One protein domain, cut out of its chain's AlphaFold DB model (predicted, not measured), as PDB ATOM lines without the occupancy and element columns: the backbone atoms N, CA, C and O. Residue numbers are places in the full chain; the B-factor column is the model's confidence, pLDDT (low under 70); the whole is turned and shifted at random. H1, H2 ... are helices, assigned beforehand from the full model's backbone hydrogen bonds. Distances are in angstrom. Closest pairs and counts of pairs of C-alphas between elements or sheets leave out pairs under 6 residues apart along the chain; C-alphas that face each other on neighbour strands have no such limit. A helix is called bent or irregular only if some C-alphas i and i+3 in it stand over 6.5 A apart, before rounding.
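This is residues 95 to 144 of the 193 residues of an uncharacterized protein of Friedmanniomyces endolithicus (UniProt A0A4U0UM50). Look for a bent, open L: one long helix, H1, makes the long limb, and a short helix, H2, turns off from its end, with a tail of residues 137 to 144 after it. Residues 95 to 117 stand free. The printed part has 50 residues with two named helices, H1 then H2, and no named strand; the class is all helix. It is extended, with a radius of gyration of the C-alphas of 17.5 A and spans of 53 by 23 by 14 A.

Start with H1, residues 96 to 123; a tight link of 2 residues leads to H2, residues 126 to 136. The two are close but not clearly touching; their closest C-alphas, of Ala 121 and Leu 127, are 5.8 A apart. They run the same way at a steep tilt of 68 degrees, only just short of about perpendicular. In H1 and H2 every O i to N i+4 pair is within hydrogen-bond range.

Find C-alpha 96 at (55.450, 5.128, 34.232); from there H1 runs 40.4 A to C-alpha 123. H2 runs 15.0 A to C-alpha 136 at (15.785, -6.905, 5.374).

The C-alphas of Ser 95 and Lys 136, the two farthest apart, are 52.7 A apart. The printed part has no cut. Residues 142 to 144 have pLDDT under 70.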
ATOM      1  N   SER A  95      54.555   9.351  36.599       91.06
ATOM      2  CA  SER A  95      55.441   8.185  36.602       91.06
ATOM      3  C   SER A  95      54.916   7.089  35.666       91.06
ATOM      4  O   SER A  95      53.706   6.909  35.494       91.06
ATOM      5  N   ARG A  96      55.812   6.270  35.096       90.81
ATOM      6  CA  ARG A  96      55.450   5.128  34.232       90.81
ATOM      7  C   ARG A  96      54.431   4.190  34.899       90.81
ATOM      8  O   ARG A  96      53.518   3.697  34.230       90.81
ATOM      9  N   LYS A  97      54.536   3.980  36.219       93.69
ATOM     10  CA  LYS A  97      53.573   3.178  37.000       93.69
ATOM     11  C   LYS A  97      52.192   3.847  37.057       93.69
ATOM     12  O   LYS A  97      51.189   3.180  36.802       93.69
ATOM     13  N   GLN A  98      52.140   5.157  37.298       90.75
ATOM     14  CA  GLN A  98      50.899   5.939  37.339       90.75
ATOM     15  C   GLN A  98      50.227   6.009  35.962       90.75
ATOM     16  O   GLN A  98      49.034   5.731  35.852       90.75
ATOM     17  N   LYS A  99      50.997   6.247  34.890       92.00
ATOM     18  CA  LYS A  99      50.519   6.191  33.495       92.00
ATOM     19  C   LYS A  99      49.852   4.848  33.186       92.00
ATOM     20  O   LYS A  99      48.769   4.802  32.601       92.00
ATOM     21  N   ARG A 100      50.467   3.736  33.607       92.81
ATOM     22  CA  ARG A 100      49.894   2.389  33.437       92.81
ATOM     23  C   ARG A 100      48.603   2.210  34.240       92.81
ATOM     24  O   ARG A 100      47.656   1.625  33.715       92.81
ATOM     25  N   GLY A 101      48.553   2.716  35.473       94.00
ATOM     26  CA  GLY A 101      47.348   2.729  36.307       94.00
ATOM     27  C   GLY A 101      46.202   3.490  35.643       94.00
ATOM     28  O   GLY A 101      45.142   2.916  35.409       94.00
ATOM     29  N   GLN A 102      46.456   4.729  35.219       90.81
ATOM     30  CA  GLN A 102      45.473   5.586  34.555       90.81
ATOM     31  C   GLN A 102      44.941   4.959  33.254       90.81
ATOM     32  O   GLN A 102      43.749   5.013  32.955       90.81
ATOM     33  N   ARG A 103      45.806   4.301  32.469       91.88
ATOM     34  CA  ARG A 103      45.378   3.566  31.265       91.88
ATOM     35  C   ARG A 103      44.437   2.408  31.602       91.88
ATOM     36  O   ARG A 103      43.483   2.162  30.871       91.88
ATOM     37  N   ARG A 104      44.687   1.691  32.701       94.44
ATOM     38  CA  ARG A 104      43.822   0.583  33.133       94.44
ATOM     39  C   ARG A 104      42.466   1.091  33.606       94.44
ATOM     40  O   ARG A 104      41.456   0.561  33.154       94.44
ATOM     41  N   THR A 105      42.444   2.116  34.454       94.12
ATOM     42  CA  THR A 105      41.194   2.689  34.974       94.12
ATOM     43  C   THR A 105      40.365   3.312  33.855       94.12
ATOM     44  O   THR A 105      39.192   2.981  33.724       94.12
ATOM     45  N   SER A 106      40.977   4.102  32.965       93.56
ATOM     46  CA  SER A 106      40.279   4.670  31.801       93.56
ATOM     47  C   SER A 106      39.722   3.594  30.871       93.56
ATOM     48  O   SER A 106      38.589   3.710  30.412       93.56
ATOM     49  N   ARG A 107      40.465   2.505  30.626       95.25
ATOM     50  CA  ARG A 107      39.957   1.377  29.834       95.25
ATOM     51  C   ARG A 107      38.768   0.695  30.506       95.25
ATOM     52  O   ARG A 107      37.812   0.353  29.818       95.25
ATOM     53  N   GLN A 108      38.820   0.481  31.819       95.94
ATOM     54  CA  GLN A 108      37.711  -0.120  32.566       95.94
ATOM     55  C   GLN A 108      36.473   0.776  32.557       95.94
ATOM     56  O   GLN A 108      35.373   0.278  32.344       95.94
ATOM     57  N   LEU A 109      36.657   2.082  32.738       95.56
ATOM     58  CA  LEU A 109      35.564   3.046  32.766       95.56
ATOM     59  C   LEU A 109      34.894   3.152  31.394       95.56
ATOM     60  O   LEU A 109      33.683   2.980  31.300       95.56
ATOM     61  N   LYS A 110      35.687   3.266  30.319       96.12
ATOM     62  CA  LYS A 110      35.174   3.191  28.942       96.12
ATOM     63  C   LYS A 110      34.444   1.881  28.681       96.12
ATOM     64  O   LYS A 110      33.375   1.889  28.089       96.12
ATOM     65  N   LYS A 111      34.998   0.746  29.122       97.19
ATOM     66  CA  LYS A 111      34.335  -0.553  28.966       97.19
ATOM     67  C   LYS A 111      32.960  -0.554  29.640       97.19
ATOM     68  O   LYS A 111      32.001  -0.953  29.000       97.19
ATOM     69  N   ARG A 112      32.862  -0.080  30.886       96.56
ATOM     70  CA  ARG A 112      31.584   0.021  31.608       96.56
ATOM     71  C   ARG A 112      30.587   0.921  30.883       96.56
ATOM     72  O   ARG A 112      29.450   0.513  30.725       96.56
ATOM     73  N   GLN A 113      31.026   2.082  30.396       95.75
ATOM     74  CA  GLN A 113      30.183   2.985  29.603       95.75
ATOM     75  C   GLN A 113      29.656   2.298  28.339       95.75
ATOM     76  O   GLN A 113      28.464   2.339  28.066       95.75
ATOM     77  N   TRP A 114      30.521   1.606  27.595       94.62
ATOM     78  CA  TRP A 114      30.105   0.853  26.412       94.62
ATOM     79  C   TRP A 114      29.169  -0.308  26.738       94.62
ATOM     80  O   TRP A 114      28.244  -0.576  25.976       94.62
ATOM     81  N   ASP A 115      29.410  -1.014  27.840       95.12
ATOM     82  CA  ASP A 115      28.550  -2.110  28.280       95.12
ATOM     83  C   ASP A 115      27.180  -1.583  28.732       95.12
ATOM     84  O   ASP A 115      26.172  -2.205  28.410       95.12
ATOM     85  N   GLN A 116      27.129  -0.415  29.380       94.81
ATOM     86  CA  GLN A 116      25.887   0.265  29.749       94.81
ATOM     87  C   GLN A 116      25.107   0.710  28.510       94.81
ATOM     88  O   GLN A 116      23.969   0.297  28.344       94.81
ATOM     89  N   LEU A 117      25.749   1.412  27.569       93.19
ATOM     90  CA  LEU A 117      25.120   1.779  26.294       93.19
ATOM     91  C   LEU A 117      24.600   0.553  25.535       93.19
ATOM     92  O   LEU A 117      23.548   0.607  24.904       93.19
ATOM     93  N   ARG A 118      25.324  -0.572  25.587       90.69
ATOM     94  CA  ARG A 118      24.864  -1.823  24.978       90.69
ATOM     95  C   ARG A 118      23.642  -2.378  25.706       90.69
ATOM     96  O   ARG A 118      22.727  -2.827  25.026       90.69
ATOM     97  N   ALA A 119      23.633  -2.369  27.036       91.38
ATOM     98  CA  ALA A 119      22.489  -2.807  27.828       91.38
ATOM     99  C   ALA A 119      21.259  -1.928  27.552       91.38
ATOM    100  O   ALA A 119      20.192  -2.463  27.271       91.38
ATOM    101  N   ASP A 120      21.427  -0.607  27.503       91.31
ATOM    102  CA  ASP A 120      20.357   0.348  27.196       91.31
ATOM    103  C   ASP A 120      19.828   0.149  25.764       91.31
ATOM    104  O   ASP A 120      18.621   0.143  25.515       91.31
ATOM    105  N   ALA A 121      20.721  -0.102  24.803       88.69
ATOM    106  CA  ALA A 121      20.352  -0.381  23.416       88.69
ATOM    107  C   ALA A 121      19.713  -1.774  23.218       88.69
ATOM    108  O   ALA A 121      18.991  -1.991  22.241       88.69
ATOM    109  N   GLN A 122      19.980  -2.726  24.120       88.44
ATOM    110  CA  GLN A 122      19.270  -4.008  24.188       88.44
ATOM    111  C   GLN A 122      17.887  -3.829  24.816       88.44
ATOM    112  O   GLN A 122      16.911  -4.309  24.252       88.44
ATOM    113  N   ALA A 123      17.792  -3.099  25.930       88.88
ATOM    114  CA  ALA A 123      16.536  -2.827  26.626       88.88
ATOM    115  C   ALA A 123      15.544  -2.037  25.757       88.88
ATOM    116  O   ALA A 123      14.352  -2.316  25.767       88.88
ATOM    117  N   SER A 124      16.043  -1.095  24.954       88.69
ATOM    118  CA  SER A 124      15.241  -0.334  23.984       88.69
ATOM    119  C   SER A 124      14.952  -1.088  22.678       88.69
ATOM    120  O   SER A 124      14.258  -0.565  21.811       88.69
ATOM    121  N   GLY A 125      15.506  -2.292  22.482       85.56
ATOM    122  CA  GLY A 125      15.325  -3.085  21.260       85.56
ATOM    123  C   GLY A 125      16.005  -2.517  20.003       85.56
ATOM    124  O   GLY A 125      15.948  -3.140  18.942       85.56
ATOM    125  N   VAL A 126      16.706  -1.379  20.093       89.19
ATOM    126  CA  VAL A 126      17.373  -0.711  18.958       89.19
ATOM    127  C   VAL A 126      18.390  -1.632  18.281       89.19
ATOM    128  O   VAL A 126      18.482  -1.674  17.052       89.19
ATOM    129  N   LEU A 127      19.131  -2.425  19.060       81.50
ATOM    130  CA  LEU A 127      20.094  -3.384  18.509       81.50
ATOM    131  C   LEU A 127      19.426  -4.522  17.731       81.50
ATOM    132  O   LEU A 127      20.009  -5.026  16.768       81.50
ATOM    133  N   GLU A 128      18.229  -4.944  18.127       80.06
ATOM    134  CA  GLU A 128      17.474  -5.977  17.417       80.06
ATOM    135  C   GLU A 128      16.809  -5.412  16.165       80.06
ATOM    136  O   GLU A 128      16.936  -6.004  15.093       80.06
ATOM    137  N   ALA A 129      16.218  -4.219  16.262       78.75
ATOM    138  CA  ALA A 129      15.655  -3.495  15.127       78.75
ATOM    139  C   ALA A 129      16.715  -3.212  14.048       78.75
ATOM    140  O   ALA A 129      16.476  -3.455  12.864       78.75
ATOM    141  N   GLY A 130      17.920  -2.791  14.445       81.00
ATOM    142  CA  GLY A 130      19.047  -2.591  13.531       81.00
ATOM    143  C   GLY A 130      19.484  -3.885  12.837       81.00
ATOM    144  O   GLY A 130      19.688  -3.899  11.622       81.00
ATOM    145  N   LYS A 131      19.555  -5.004  13.569       80.81
ATOM    146  CA  LYS A 131      19.849  -6.326  12.984       80.81
ATOM    147  C   LYS A 131      18.749  -6.787  12.031       80.81
ATOM    148  O   LYS A 131      19.056  -7.318  10.965       80.81
ATOM    149  N   ALA A 132      17.484  -6.592  12.388       75.62
ATOM    150  CA  ALA A 132      16.351  -6.933  11.537       75.62
ATOM    151  C   ALA A 132      16.350  -6.089  10.252       75.62
ATOM    152  O   ALA A 132      16.147  -6.624   9.164       75.62
ATOM    153  N   ALA A 133      16.660  -4.795  10.349       81.88
ATOM    154  CA  ALA A 133      16.810  -3.915   9.195       81.88
ATOM    155  C   ALA A 133      17.980  -4.334   8.288       81.88
ATOM    156  O   ALA A 133      17.838  -4.328   7.067       81.88
ATOM    157  N   GLN A 134      19.116  -4.753   8.856       83.31
ATOM    158  CA  GLN A 134      20.251  -5.269   8.082       83.31
ATOM    159  C   GLN A 134      19.918  -6.562   7.333       83.31
ATOM    160  O   GLN A 134      20.331  -6.712   6.184       83.31
ATOM    161  N   VAL A 135      19.146  -7.469   7.944       80.88
ATOM    162  CA  VAL A 135      18.649  -8.671   7.254       80.88
ATOM    163  C   VAL A 135      17.677  -8.302   6.141       80.88
ATOM    164  O   VAL A 135      17.835  -8.785   5.025       80.88
ATOM    165  N   LYS A 136      16.728  -7.393   6.397       80.00
ATOM    166  CA  LYS A 136      15.785  -6.905   5.374       80.00
ATOM    167  C   LYS A 136      16.496  -6.239   4.192       80.00
ATOM    168  O   LYS A 136      16.058  -6.385   3.060       80.00
ATOM    169  N   ARG A 137      17.608  -5.544   4.446       80.94
ATOM    170  CA  ARG A 137      18.468  -4.941   3.411       80.94
ATOM    171  C   ARG A 137      19.448  -5.932   2.768       80.94
ATOM    172  O   ARG A 137      20.216  -5.533   1.903       80.94
ATOM    173  N   GLY A 138      19.467  -7.196   3.199       78.25
ATOM    174  CA  GLY A 138      20.353  -8.236   2.664       78.25
ATOM    175  C   GLY A 138      21.837  -8.079   3.023       78.25
ATOM    176  O   GLY A 138      22.662  -8.823   2.502       78.25
ATOM    177  N   VAL A 139      22.183  -7.146   3.919       78.25
ATOM    178  CA  VAL A 139      23.571  -6.853   4.335       78.25
ATOM    179  C   VAL A 139      24.158  -7.998   5.158       78.25
ATOM    180  O   VAL A 139      25.348  -8.288   5.076       78.25
ATOM    181  N   VAL A 140      23.321  -8.669   5.950       70.25
ATOM    182  CA  VAL A 140      23.704  -9.841   6.739       70.25
ATOM    183  C   VAL A 140      22.750 -10.966   6.380       70.25
ATOM    184  O   VAL A 140      21.554 -10.873   6.650       70.25
ATOM    185  N   ARG A 141      23.264 -12.044   5.780       70.50
ATOM    186  CA  ARG A 141      22.477 -13.268   5.605       70.50
ATOM    187  C   ARG A 141      22.384 -13.997   6.938       70.50
ATOM    188  O   ARG A 141      23.348 -14.060   7.697       70.50
ATOM    189  N   GLU A 142      21.224 -14.571   7.237       61.69
ATOM    190  CA  GLU A 142      20.994 -15.253   8.518       61.69
ATOM    191  C   GLU A 142      21.960 -16.429   8.745       61.69
ATOM    192  O   GLU A 142      22.310 -16.727   9.886       61.69
ATOM    193  N   SER A 143      22.488 -17.013   7.665       61.84
ATOM    194  CA  SER A 143      23.529 -18.046   7.672       61.84
ATOM    195  C   SER A 143      24.923 -17.555   8.096       61.84
ATOM    196  O   SER A 143      25.732 -18.360   8.561       61.84
ATOM    197  N   ASP A 144      25.216 -16.253   8.011       59.22
ATOM    198  CA  ASP A 144      26.499 -15.682   8.447       59.22
ATOM    199  C   ASP A 144      26.547 -15.405   9.956       59.22
ATOM    200  O   ASP A 144      27.632 -15.280  10.534       59.22
TER     201      ASP A 144